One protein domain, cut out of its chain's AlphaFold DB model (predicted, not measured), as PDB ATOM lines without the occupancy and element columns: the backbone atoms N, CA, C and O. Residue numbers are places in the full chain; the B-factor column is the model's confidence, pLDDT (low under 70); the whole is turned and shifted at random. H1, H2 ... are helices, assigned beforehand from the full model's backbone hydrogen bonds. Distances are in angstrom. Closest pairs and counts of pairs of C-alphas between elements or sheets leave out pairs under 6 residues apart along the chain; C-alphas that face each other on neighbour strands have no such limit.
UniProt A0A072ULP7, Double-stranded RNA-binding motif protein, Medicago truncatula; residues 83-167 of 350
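AT A GLANCE: This is residues 83 to 167 of the 350 residues of the protein "Double-stranded RNA-binding motif protein" of Medicago truncatula (UniProt A0A072ULP7). The longest helix, H4, makes a hairpin with H5, which folds back beside it; short H2 packs on H4, H1 stands crosswise to H5, and H3 with the loop of residues 120 to 131 makes the far end. The 85 printed residues, with five named helices, H1 to H5, and no named strand, are all helix in class. The whole is only just compact, close to loose: radius of gyration of the C-alphas 14.2 A, spans 40 by 26 by 19 A.

IN THESE COORDINATES: H4, residues 132 to 148, is 24.4 A long from C-alpha 132 at (116.079, 115.665, 129.430). H5 is residues 153 to 163, ending at (109.138, 99.135, 129.039); H3, 107 to 119, is 18.8 A; H1 is 84 to 91, H2 98 to 101.

HOW THE PARTS SIT: H4 touches H5 with residues 142 to 146 alone, opposite ways at a steep tilt of 39 degrees; closest C-alphas Phe 146 and Val 156, 6.1 A. H1 only just touches H5, with 3 pairs of C-alphas within 8 A. Every O i to N i+4 pair is within hydrogen-bond range in H1, H3 and H4, 5 of 7 in H5.

THE WHOLE: The printed part has no cut. The H3 to H4 link is long. Residues 83 to 85, 102 to 109 and 122 to 124 have pLDDT under 70.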
ATOM      1  N   PRO A  83     125.550  99.554 119.862       60.69
ATOM      2  CA  PRO A  83     125.235  99.248 118.472       60.69
ATOM      3  C   PRO A  83     123.718  99.040 118.291       60.69
ATOM      4  O   PRO A  83     123.095  98.430 119.162       60.69
ATOM      5  N   PRO A  84     123.111  99.444 117.153       61.19
ATOM      6  CA  PRO A  84     121.653  99.413 116.953       61.19
ATOM      7  C   PRO A  84     120.966  98.084 117.313       61.19
ATOM      8  O   PRO A  84     119.858  98.078 117.838       61.19
ATOM      9  N   HIS A  85     121.663  96.963 117.109       64.88
ATOM     10  CA  HIS A  85     121.238  95.612 117.486       64.88
ATOM     11  C   HIS A  85     120.901  95.442 118.985       64.88
ATOM     12  O   HIS A  85     120.004  94.673 119.327       64.88
ATOM     13  N   GLU A  86     121.598  96.127 119.896       71.50
ATOM     14  CA  GLU A  86     121.308  96.064 121.337       71.50
ATOM     15  C   GLU A  86     120.002  96.786 121.677       71.50
ATOM     16  O   GLU A  86     119.199  96.276 122.457       71.50
ATOM     17  N   VAL A  87     119.741  97.922 121.028       75.69
ATOM     18  CA  VAL A  87     118.476  98.651 121.168       75.69
ATOM     19  C   VAL A  87     117.322  97.830 120.575       75.69
ATOM     20  O   VAL A  87     116.304  97.655 121.238       75.69
ATOM     21  N   GLU A  88     117.497  97.227 119.394       81.81
ATOM     22  CA  GLU A  88     116.516  96.295 118.805       81.81
ATOM     23  C   GLU A  88     116.191  95.111 119.736       81.81
ATOM     24  O   GLU A  88     115.025  94.723 119.871       81.81
ATOM     25  N   ALA A  89     117.196  94.574 120.439       84.44
ATOM     26  CA  ALA A  89     117.016  93.498 121.413       84.44
ATOM     27  C   ALA A  89     116.284  93.948 122.693       84.44
ATOM     28  O   ALA A  89     115.437  93.208 123.191       84.44
ATOM     29  N   ILE A  90     116.566  95.152 123.210       82.81
ATOM     30  CA  ILE A  90     115.887  95.727 124.392       82.81
ATOM     31  C   ILE A  90     114.415  96.052 124.090       82.81
ATOM     32  O   ILE A  90     113.550  95.854 124.941       82.81
ATOM     33  N   LEU A  91     114.124  96.535 122.879       83.81
ATOM     34  CA  LEU A  91     112.768  96.875 122.433       83.81
ATOM     35  C   LEU A  91     111.950  95.647 121.981       83.81
ATOM     36  O   LEU A  91     110.746  95.768 121.764       83.81
ATOM     37  N   GLU A  92     112.585  94.483 121.794       85.12
ATOM     38  CA  GLU A  92     112.024  93.327 121.069       85.12
ATOM     39  C   GLU A  92     111.438  93.710 119.684       85.12
ATOM     40  O   GLU A  92     110.426  93.158 119.239       85.12
ATOM     41  N   TYR A  93     112.066  94.675 118.999       85.69
ATOM     42  CA  TYR A  93     111.590  95.252 117.737       85.69
ATOM     43  C   TYR A  93     112.716  95.331 116.700       85.69
ATOM     44  O   TYR A  93     113.756  95.930 116.946       85.69
ATOM     45  N   GLU A  94     112.485  94.753 115.519       87.50
ATOM     46  CA  GLU A  94     113.400  94.806 114.373       87.50
ATOM     47  C   GLU A  94     112.957  95.917 113.407       87.50
ATOM     48  O   GLU A  94     111.867  95.847 112.832       87.50
ATOM     49  N   PHE A  95     113.793  96.943 113.214       84.44
ATOM     50  CA  PHE A  95     113.494  98.047 112.297       84.44
ATOM     51  C   PHE A  95     113.707  97.635 110.839       84.44
ATOM     52  O   PHE A  95     114.774  97.134 110.466       84.44
ATOM     53  N   LYS A  96     112.732  97.950 109.976       86.81
ATOM     54  CA  LYS A  96     112.881  97.829 108.514       86.81
ATOM     55  C   LYS A  96     113.884  98.862 107.990       86.81
ATOM     56  O   LYS A  96     114.648  98.566 107.071       86.81
ATOM     57  N   ASN A  97     113.883 100.068 108.564       82.31
ATOM     58  CA  ASN A  97     114.821 101.147 108.264       82.31
ATOM     59  C   ASN A  97     115.723 101.459 109.471       82.31
ATOM     60  O   ASN A  97     115.399 102.304 110.305       82.31
ATOM     61  N   LYS A  98     116.892 100.811 109.535       79.94
ATOM     62  CA  LYS A  98     117.843 100.957 110.653       79.94
ATOM     63  C   LYS A  98     118.459 102.360 110.799       79.94
ATOM     64  O   LYS A  98     118.941 102.681 111.877       79.94
ATOM     65  N   LEU A  99     118.372 103.218 109.773       79.12
ATOM     66  CA  LEU A  99     118.837 104.614 109.843       79.12
ATOM     67  C   LEU A  99     117.997 105.486 110.796       79.12
ATOM     68  O   LEU A  99     118.421 106.575 111.161       79.12
ATOM     69  N   LEU A 100     116.811 105.026 111.220       75.19
ATOM     70  CA  LEU A 100     115.949 105.747 112.168       75.19
ATOM     71  C   LEU A 100     116.473 105.740 113.621       75.19
ATOM     72  O   LEU A 100     115.805 106.279 114.499       75.19
ATOM     73  N   LEU A 101     117.625 105.109 113.883       70.00
ATOM     74  CA  LEU A 101     118.149 104.847 115.229       70.00
ATOM     75  C   LEU A 101     119.535 105.473 115.495       70.00
ATOM     76  O   LEU A 101     120.090 105.285 116.574       70.00
ATOM     77  N   GLU A 102     120.111 106.190 114.525       67.19
ATOM     78  CA  GLU A 102     121.519 106.633 114.564       67.19
ATOM     79  C   GLU A 102     121.742 108.008 115.243       67.19
ATOM     80  O   GLU A 102     122.880 108.355 115.551       67.19
ATOM     81  N   GLU A 103     120.689 108.790 115.519       58.97
ATOM     82  CA  GLU A 103     120.780 110.225 115.878       58.97
ATOM     83  C   GLU A 103     120.297 110.547 117.318       58.97
ATOM     84  O   GLU A 103     119.547 111.495 117.531       58.97
ATOM     85  N   ALA A 104     120.668 109.735 118.322       55.22
ATOM     86  CA  ALA A 104     119.958 109.731 119.617       55.22
ATOM     87  C   ALA A 104     120.803 109.632 120.916       55.22
ATOM     88  O   ALA A 104     120.291 109.113 121.901       55.22
ATOM     89  N   PHE A 105     122.068 110.085 121.001       57.28
ATOM     90  CA  PHE A 105     122.857 109.906 122.247       57.28
ATOM     91  C   PHE A 105     123.804 111.060 122.639       57.28
ATOM     92  O   PHE A 105     124.725 111.399 121.900       57.28
ATOM     93  N   THR A 106     123.664 111.559 123.880       59.50
ATOM     94  CA  THR A 106     124.583 112.525 124.525       59.50
ATOM     95  C   THR A 106     125.291 111.892 125.734       59.50
ATOM     96  O   THR A 106     124.777 111.864 126.854       59.50
ATOM     97  N   GLN A 107     126.501 111.372 125.521       66.25
ATOM     98  CA  GLN A 107     127.162 110.403 126.412       66.25
ATOM     99  C   GLN A 107     127.351 110.838 127.884       66.25
ATOM    100  O   GLN A 107     127.084 110.052 128.796       66.25
ATOM    101  N   ARG A 108     127.765 112.088 128.152       66.62
ATOM    102  CA  ARG A 108     128.096 112.551 129.522       66.62
ATOM    103  C   ARG A 108     126.909 112.477 130.489       66.62
ATOM    104  O   ARG A 108     127.064 112.037 131.625       66.62
ATOM    105  N   MET A 109     125.719 112.891 130.052       66.56
ATOM    106  CA  MET A 109     124.534 112.897 130.922       66.56
ATOM    107  C   MET A 109     124.023 111.478 131.206       66.56
ATOM    108  O   MET A 109     123.497 111.221 132.288       66.56
ATOM    109  N   ILE A 110     124.254 110.536 130.286       74.94
ATOM    110  CA  ILE A 110     123.964 109.110 130.487       74.94
ATOM    111  C   ILE A 110     124.873 108.529 131.583       74.94
ATOM    112  O   ILE A 110     124.391 107.793 132.446       74.94
ATOM    113  N   GLN A 111     126.160 108.897 131.615       78.88
ATOM    114  CA  GLN A 111     127.095 108.480 132.673       78.88
ATOM    115  C   GLN A 111     126.697 109.032 134.055       78.88
ATOM    116  O   GLN A 111     126.633 108.271 135.025       78.88
ATOM    117  N   GLU A 112     126.371 110.328 134.156       76.00
ATOM    118  CA  GLU A 112     125.905 110.937 135.416       76.00
ATOM    119  C   GLU A 112     124.606 110.293 135.924       76.00
ATOM    120  O   GLU A 112     124.490 109.991 137.116       76.00
ATOM    121  N   PHE A 113     123.655 110.024 135.024       81.31
ATOM    122  CA  PHE A 113     122.403 109.347 135.355       81.31
ATOM    123  C   PHE A 113     122.625 107.901 135.805       81.31
ATOM    124  O   PHE A 113     122.105 107.506 136.847       81.31
ATOM    125  N   THR A 114     123.447 107.132 135.088       83.69
ATOM    126  CA  THR A 114     123.774 105.734 135.429       83.69
ATOM    127  C   THR A 114     124.415 105.638 136.814       83.69
ATOM    128  O   THR A 114     123.988 104.832 137.644       83.69
ATOM    129  N   LYS A 115     125.370 106.527 137.121       83.81
ATOM    130  CA  LYS A 115     125.951 106.649 138.467       83.81
ATOM    131  C   LYS A 115     124.897 107.035 139.511       83.81
ATOM    132  O   LYS A 115     124.880 106.464 140.598       83.81
ATOM    133  N   GLY A 116     124.003 107.965 139.174       79.94
ATOM    134  CA  GLY A 116     122.881 108.357 140.025       79.94
ATOM    135  C   GLY A 116     121.952 107.190 140.365       79.94
ATOM    136  O   GLY A 116     121.607 107.026 141.531       79.94
ATOM    137  N   VAL A 117     121.588 106.361 139.380       84.56
ATOM    138  CA  VAL A 117     120.715 105.182 139.545       84.56
ATOM    139  C   VAL A 117     121.386 104.084 140.374       84.56
ATOM    140  O   VAL A 117     120.702 103.409 141.140       84.56
ATOM    141  N   ALA A 118     122.712 103.941 140.296       84.31
ATOM    142  CA  ALA A 118     123.464 103.044 141.175       84.31
ATOM    143  C   ALA A 118     123.527 103.546 142.637       84.31
ATOM    144  O   ALA A 118     123.432 102.745 143.563       84.31
ATOM    145  N   GLU A 119     123.660 104.861 142.857       82.50
ATOM    146  CA  GLU A 119     123.690 105.488 144.195       82.50
ATOM    147  C   GLU A 119     122.284 105.561 144.840       82.50
ATOM    148  O   GLU A 119     122.136 105.413 146.055       82.50
ATOM    149  N   TYR A 120     121.238 105.757 144.028       81.06
ATOM    150  CA  TYR A 120     119.835 105.868 144.444       81.06
ATOM    151  C   TYR A 120     118.918 105.026 143.538       81.06
ATOM    152  O   TYR A 120     118.173 105.588 142.727       81.06
ATOM    153  N   PRO A 121     118.926 103.686 143.674       71.81
ATOM    154  CA  PRO A 121     117.997 102.823 142.947       71.81
ATOM    155  C   PRO A 121     116.531 103.211 143.211       71.81
ATOM    156  O   PRO A 121     116.244 103.954 144.148       71.81
ATOM    157  N   LEU A 122     115.639 102.706 142.343       59.31
ATOM    158  CA  LEU A 122     114.184 102.944 142.236       59.31
ATOM    159  C   LEU A 122     113.501 103.641 143.436       59.31
ATOM    160  O   LEU A 122     113.675 103.268 144.592       59.31
ATOM    161  N   HIS A 123     112.631 104.611 143.120       63.75
ATOM    162  CA  HIS A 123     112.090 105.624 144.050       63.75
ATOM    163  C   HIS A 123     113.141 106.672 144.464       63.75
ATOM    164  O   HIS A 123     113.280 107.037 145.630       63.75
ATOM    165  N   SER A 124     113.869 107.206 143.476       64.62
ATOM    166  CA  SER A 124     114.905 108.220 143.699       64.62
ATOM    167  C   SER A 124     114.390 109.521 144.321       64.62
ATOM    168  O   SER A 124     115.205 110.286 144.812       64.62
ATOM    169  N   ASN A 125     113.077 109.794 144.332       79.50
ATOM    170  CA  ASN A 125     112.427 110.830 145.150       79.50
ATOM    171  C   ASN A 125     113.161 112.191 145.179       79.50
ATOM    172  O   ASN A 125     113.333 112.797 146.236       79.50
ATOM    173  N   GLY A 126     113.623 112.653 144.010       83.50
ATOM    174  CA  GLY A 126     114.343 113.921 143.853       83.50
ATOM    175  C   GLY A 126     115.832 113.902 144.245       83.50
ATOM    176  O   GLY A 126     116.396 114.969 144.474       83.50
ATOM    177  N   LEU A 127     116.465 112.727 144.345       87.88
ATOM    178  CA  LEU A 127     117.891 112.515 144.672       87.88
ATOM    179  C   LEU A 127     118.786 112.330 143.427       87.88
ATOM    180  O   LEU A 127     120.008 112.483 143.509       87.88
ATOM    181  N   ILE A 128     118.176 112.015 142.283       87.62
ATOM    182  CA  ILE A 128     118.797 111.894 140.955       87.62
ATOM    183  C   ILE A 128     118.299 113.041 140.081       87.62
ATOM    184  O   ILE A 128     117.130 113.418 140.182       87.62
ATOM    185  N   ASP A 129     119.161 113.547 139.199       85.00
ATOM    186  CA  ASP A 129     118.707 114.323 138.050       85.00
ATOM    187  C   ASP A 129     118.497 113.398 136.852       85.00
ATOM    188  O   ASP A 129     119.378 112.607 136.518       85.00
ATOM    189  N   VAL A 130     117.322 113.471 136.231       82.44
ATOM    190  CA  VAL A 130     117.005 112.686 135.035       82.44
ATOM    191  C   VAL A 130     117.361 113.544 133.817       82.44
ATOM    192  O   VAL A 130     116.817 114.649 133.701       82.44
ATOM    193  N   PRO A 131     118.252 113.088 132.913       78.75
ATOM    194  CA  PRO A 131     118.568 113.811 131.686       78.75
ATOM    195  C   PRO A 131     117.302 114.103 130.884       78.75
ATOM    196  O   PRO A 131     116.451 113.227 130.735       78.75
ATOM    197  N   LYS A 132     117.186 115.320 130.340       78.06
ATOM    198  CA  LYS A 132     116.079 115.665 129.430       78.06
ATOM    199  C   LYS A 132     116.123 114.783 128.186       78.06
ATOM    200  O   LYS A 132     115.113 114.186 127.834       78.06
ATOM    201  N   ASP A 133     117.337 114.581 127.683       78.81
ATOM    202  CA  ASP A 133     117.702 113.695 126.589       78.81
ATOM    203  C   ASP A 133     117.102 112.288 126.742       78.81
ATOM    204  O   ASP A 133     116.761 111.671 125.748       78.81
ATOM    205  N   LEU A 134     116.905 111.765 127.962       81.12
ATOM    206  CA  LEU A 134     116.275 110.450 128.146       81.12
ATOM    207  C   LEU A 134     114.797 110.445 127.717       81.12
ATOM    208  O   LEU A 134     114.320 109.446 127.183       81.12
ATOM    209  N   ALA A 135     114.074 111.547 127.932       82.81
ATOM    210  CA  ALA A 135     112.718 111.709 127.413       82.81
ATOM    211  C   ALA A 135     112.745 111.888 125.888       82.81
ATOM    212  O   ALA A 135     112.001 111.202 125.192       82.81
ATOM    213  N   ASP A 136     113.659 112.721 125.383       82.12
ATOM    214  CA  ASP A 136     113.813 112.995 123.950       82.12
ATOM    215  C   ASP A 136     114.189 111.716 123.162       82.12
ATOM    216  O   ASP A 136     113.675 111.482 122.068       82.12
ATOM    217  N   ILE A 137     115.007 110.830 123.746       81.75
ATOM    218  CA  ILE A 137     115.363 109.498 123.220       81.75
ATOM    219  C   ILE A 137     114.143 108.580 123.156       81.75
ATOM    220  O   ILE A 137     113.913 107.932 122.134       81.75
ATOM    221  N   ILE A 138     113.353 108.507 124.231       85.62
ATOM    222  CA  ILE A 138     112.149 107.667 124.272       85.62
ATOM    223  C   ILE A 138     111.107 108.179 123.269       85.62
ATOM    224  O   ILE A 138     110.566 107.380 122.507       85.62
ATOM    225  N   GLU A 139     110.877 109.491 123.196       87.75
ATOM    226  CA  GLU A 139     109.956 110.114 122.235       87.75
ATOM    227  C   GLU A 139     110.423 109.916 120.781       87.75
ATOM    228  O   GLU A 139     109.630 109.511 119.926       87.75
ATOM    229  N   SER A 140     111.722 110.068 120.509       87.81
ATOM    230  CA  SER A 140     112.310 109.793 119.188       87.81
ATOM    231  C   SER A 140     112.207 108.314 118.805       87.81
ATOM    232  O   SER A 140     111.871 107.999 117.665       87.81
ATOM    233  N   THR A 141     112.405 107.392 119.753       86.62
ATOM    234  CA  THR A 141     112.263 105.941 119.524       86.62
ATOM    235  C   THR A 141     110.801 105.553 119.262       86.62
ATOM    236  O   THR A 141     110.522 104.753 118.368       86.62
ATOM    237  N   ILE A 142     109.849 106.161 119.984       90.75
ATOM    238  CA  ILE A 142     108.405 106.042 119.719       90.75
ATOM    239  C   ILE A 142     108.087 106.518 118.293       90.75
ATOM    240  O   ILE A 142     107.424 105.800 117.541       90.75
ATOM    241  N   GLY A 143     108.597 107.690 117.898       89.81
ATOM    242  CA  GLY A 143     108.427 108.249 116.554       89.81
ATOM    243  C   GLY A 143     109.033 107.373 115.453       89.81
ATOM    244  O   GLY A 143     108.374 107.104 114.446       89.81
ATOM    245  N   ALA A 144     110.246 106.860 115.665       88.56
ATOM    246  CA  ALA A 144     110.935 105.951 114.754       88.56
ATOM    247  C   ALA A 144     110.123 104.669 114.510       88.56
ATOM    248  O   ALA A 144     109.865 104.317 113.357       88.56
ATOM    249  N   ILE A 145     109.648 104.008 115.574       89.81
ATOM    250  CA  ILE A 145     108.801 102.808 115.453       89.81
ATOM    251  C   ILE A 145     107.467 103.156 114.791       89.81
ATOM    252  O   ILE A 145     107.010 102.409 113.928       89.81
ATOM    253  N   PHE A 146     106.845 104.290 115.128       93.56
ATOM    254  CA  PHE A 146     105.592 104.727 114.506       93.56
ATOM    255  C   PHE A 146     105.730 104.922 112.986       93.56
ATOM    256  O   PHE A 146     104.855 104.491 112.235       93.56
ATOM    257  N   VAL A 147     106.835 105.503 112.512       92.44
ATOM    258  CA  VAL A 147     107.125 105.631 111.074       92.44
ATOM    259  C   VAL A 147     107.414 104.263 110.446       92.44
ATOM    260  O   VAL A 147     106.800 103.910 109.436       92.44
ATOM    261  N   ASP A 148     108.294 103.465 111.055       91.00
ATOM    262  CA  ASP A 148     108.714 102.163 110.525       91.00
ATOM    263  C   ASP A 148     107.547 101.164 110.439       91.00
ATOM    264  O   ASP A 148     107.394 100.464 109.436       91.00
ATOM    265  N   CYS A 149     106.641 101.152 111.422       91.56
ATOM    266  CA  CYS A 149     105.457 100.289 111.446       91.56
ATOM    267  C   CYS A 149     104.297 100.760 110.542       91.56
ATOM    268  O   CYS A 149     103.234 100.142 110.572       91.56
ATOM    269  N   ASN A 150     104.486 101.801 109.719       93.00
ATOM    270  CA  ASN A 150     103.443 102.413 108.881       93.00
ATOM    271  C   ASN A 150     102.268 103.002 109.698       93.00
ATOM    272  O   ASN A 150     101.103 102.823 109.343       93.00
ATOM    273  N   SER A 151     102.585 103.720 110.780       93.31
ATOM    274  CA  SER A 151     101.647 104.426 111.670       93.31
ATOM    275  C   SER A 151     100.673 103.533 112.455       93.31
ATOM    276  O   SER A 151      99.594 103.970 112.859       93.31
ATOM    277  N   LEU A 152     101.052 102.280 112.720       93.50
ATOM    278  CA  LEU A 152     100.269 101.333 113.518       93.50
ATOM    279  C   LEU A 152     100.507 101.528 115.026       93.50
ATOM    280  O   LEU A 152     101.372 100.880 115.618       93.50
ATOM    281  N   VAL A 153      99.681 102.366 115.663       93.31
ATOM    282  CA  VAL A 153      99.710 102.650 117.118       93.31
ATOM    283  C   VAL A 153      99.739 101.371 117.968       93.31
ATOM    284  O   VAL A 153     100.540 101.273 118.891       93.31
ATOM    285  N   GLU A 154      98.964 100.343 117.608       94.00
ATOM    286  CA  GLU A 154      98.963  99.030 118.282       94.00
ATOM    287  C   GLU A 154     100.349  98.359 118.335       94.00
ATOM    288  O   GLU A 154     100.673  97.658 119.293       94.00
ATOM    289  N   THR A 155     101.196  98.575 117.322       91.69
ATOM    290  CA  THR A 155     102.566  98.030 117.291       91.69
ATOM    291  C   THR A 155     103.475  98.803 118.242       91.69
ATOM    292  O   THR A 155     104.186  98.187 119.034       91.69
ATOM    293  N   VAL A 156     103.387 100.137 118.226       93.12
ATOM    294  CA  VAL A 156     104.109 101.025 119.153       93.12
ATOM    295  C   VAL A 156     103.737 100.700 120.603       93.12
ATOM    296  O   VAL A 156     104.613 100.469 121.435       93.12
ATOM    297  N   TRP A 157     102.438 100.602 120.896       92.44
ATOM    298  CA  TRP A 157     101.930 100.270 122.226       92.44
ATOM    299  C   TRP A 157     102.373  98.878 122.681       92.44
ATOM    300  O   TRP A 157     102.828  98.724 123.812       92.44
ATOM    301  N   LYS A 158     102.319  97.865 121.805       92.38
ATOM    302  CA  LYS A 158     102.782  96.507 122.128       92.38
ATOM    303  C   LYS A 158     104.268  96.462 122.512       92.38
ATOM    304  O   LYS A 158     104.610  95.696 123.410       92.38
ATOM    305  N   VAL A 159     105.119  97.256 121.855       90.56
ATOM    306  CA  VAL A 159     106.545  97.397 122.201       90.56
ATOM    307  C   VAL A 159     106.695  98.104 123.550       90.56
ATOM    308  O   VAL A 159     107.195  97.523 124.514       90.56
ATOM    309  N   PHE A 160     106.194  99.337 123.663       88.88
ATOM    310  CA  PHE A 160     106.440 100.166 124.845       88.88
ATOM    311  C   PHE A 160     105.726  99.690 126.110       88.88
ATOM    312  O   PHE A 160     106.216  99.959 127.204       88.88
ATOM    313  N   LYS A 161     104.637  98.921 126.010       88.62
ATOM    314  CA  LYS A 161     103.921  98.389 127.181       88.62
ATOM    315  C   LYS A 161     104.809  97.556 128.117       88.62
ATOM    316  O   LYS A 161     104.562  97.579 129.316       88.62
ATOM    317  N   LYS A 162     105.828  96.855 127.602       82.25
ATOM    318  CA  LYS A 162     106.813  96.130 128.433       82.25
ATOM    319  C   LYS A 162     107.760  97.074 129.178       82.25
ATOM    320  O   LYS A 162     108.080  96.841 130.335       82.25
ATOM    321  N   LEU A 163     108.193  98.141 128.512       82.25
ATOM    322  CA  LEU A 163     109.138  99.135 129.039       82.25
ATOM    323  C   LEU A 163     108.471 100.085 130.046       82.25
ATOM    324  O   LEU A 163     109.124 100.605 130.944       82.25
ATOM    325  N   LEU A 164     107.161 100.293 129.887       83.12
ATOM    326  CA  LEU A 164     106.298 101.092 130.758       83.12
ATOM    327  C   LEU A 164     105.571 100.246 131.822       83.12
ATOM    328  O   LEU A 164     104.751 100.786 132.568       83.12
ATOM    329  N   GLU A 165     105.835  98.937 131.906       82.88
ATOM    330  CA  GLU A 165     105.287  98.098 132.975       82.88
ATOM    331  C   GLU A 165     105.886  98.553 134.320       82.88
ATOM    332  O   GLU A 165     107.110  98.669 134.441       82.88
ATOM    333  N   PRO A 166     105.066  98.890 135.335       75.75
ATOM    334  CA  PRO A 166     105.567  99.571 136.518       75.75
ATOM    335  C   PRO A 166     106.459  98.655 137.360       75.75
ATOM    336  O   PRO A 166     105.985  97.848 138.155       75.75
ATOM    337  N   ILE A 167     107.772  98.899 137.294       73.00
ATOM    338  CA  ILE A 167     108.812  98.342 138.188       73.00
ATOM    339  C   ILE A 167     108.663  98.852 139.648       73.00
ATOM    340  O   ILE A 167     109.546  98.689 140.486       73.00
TER     341      ILE A 167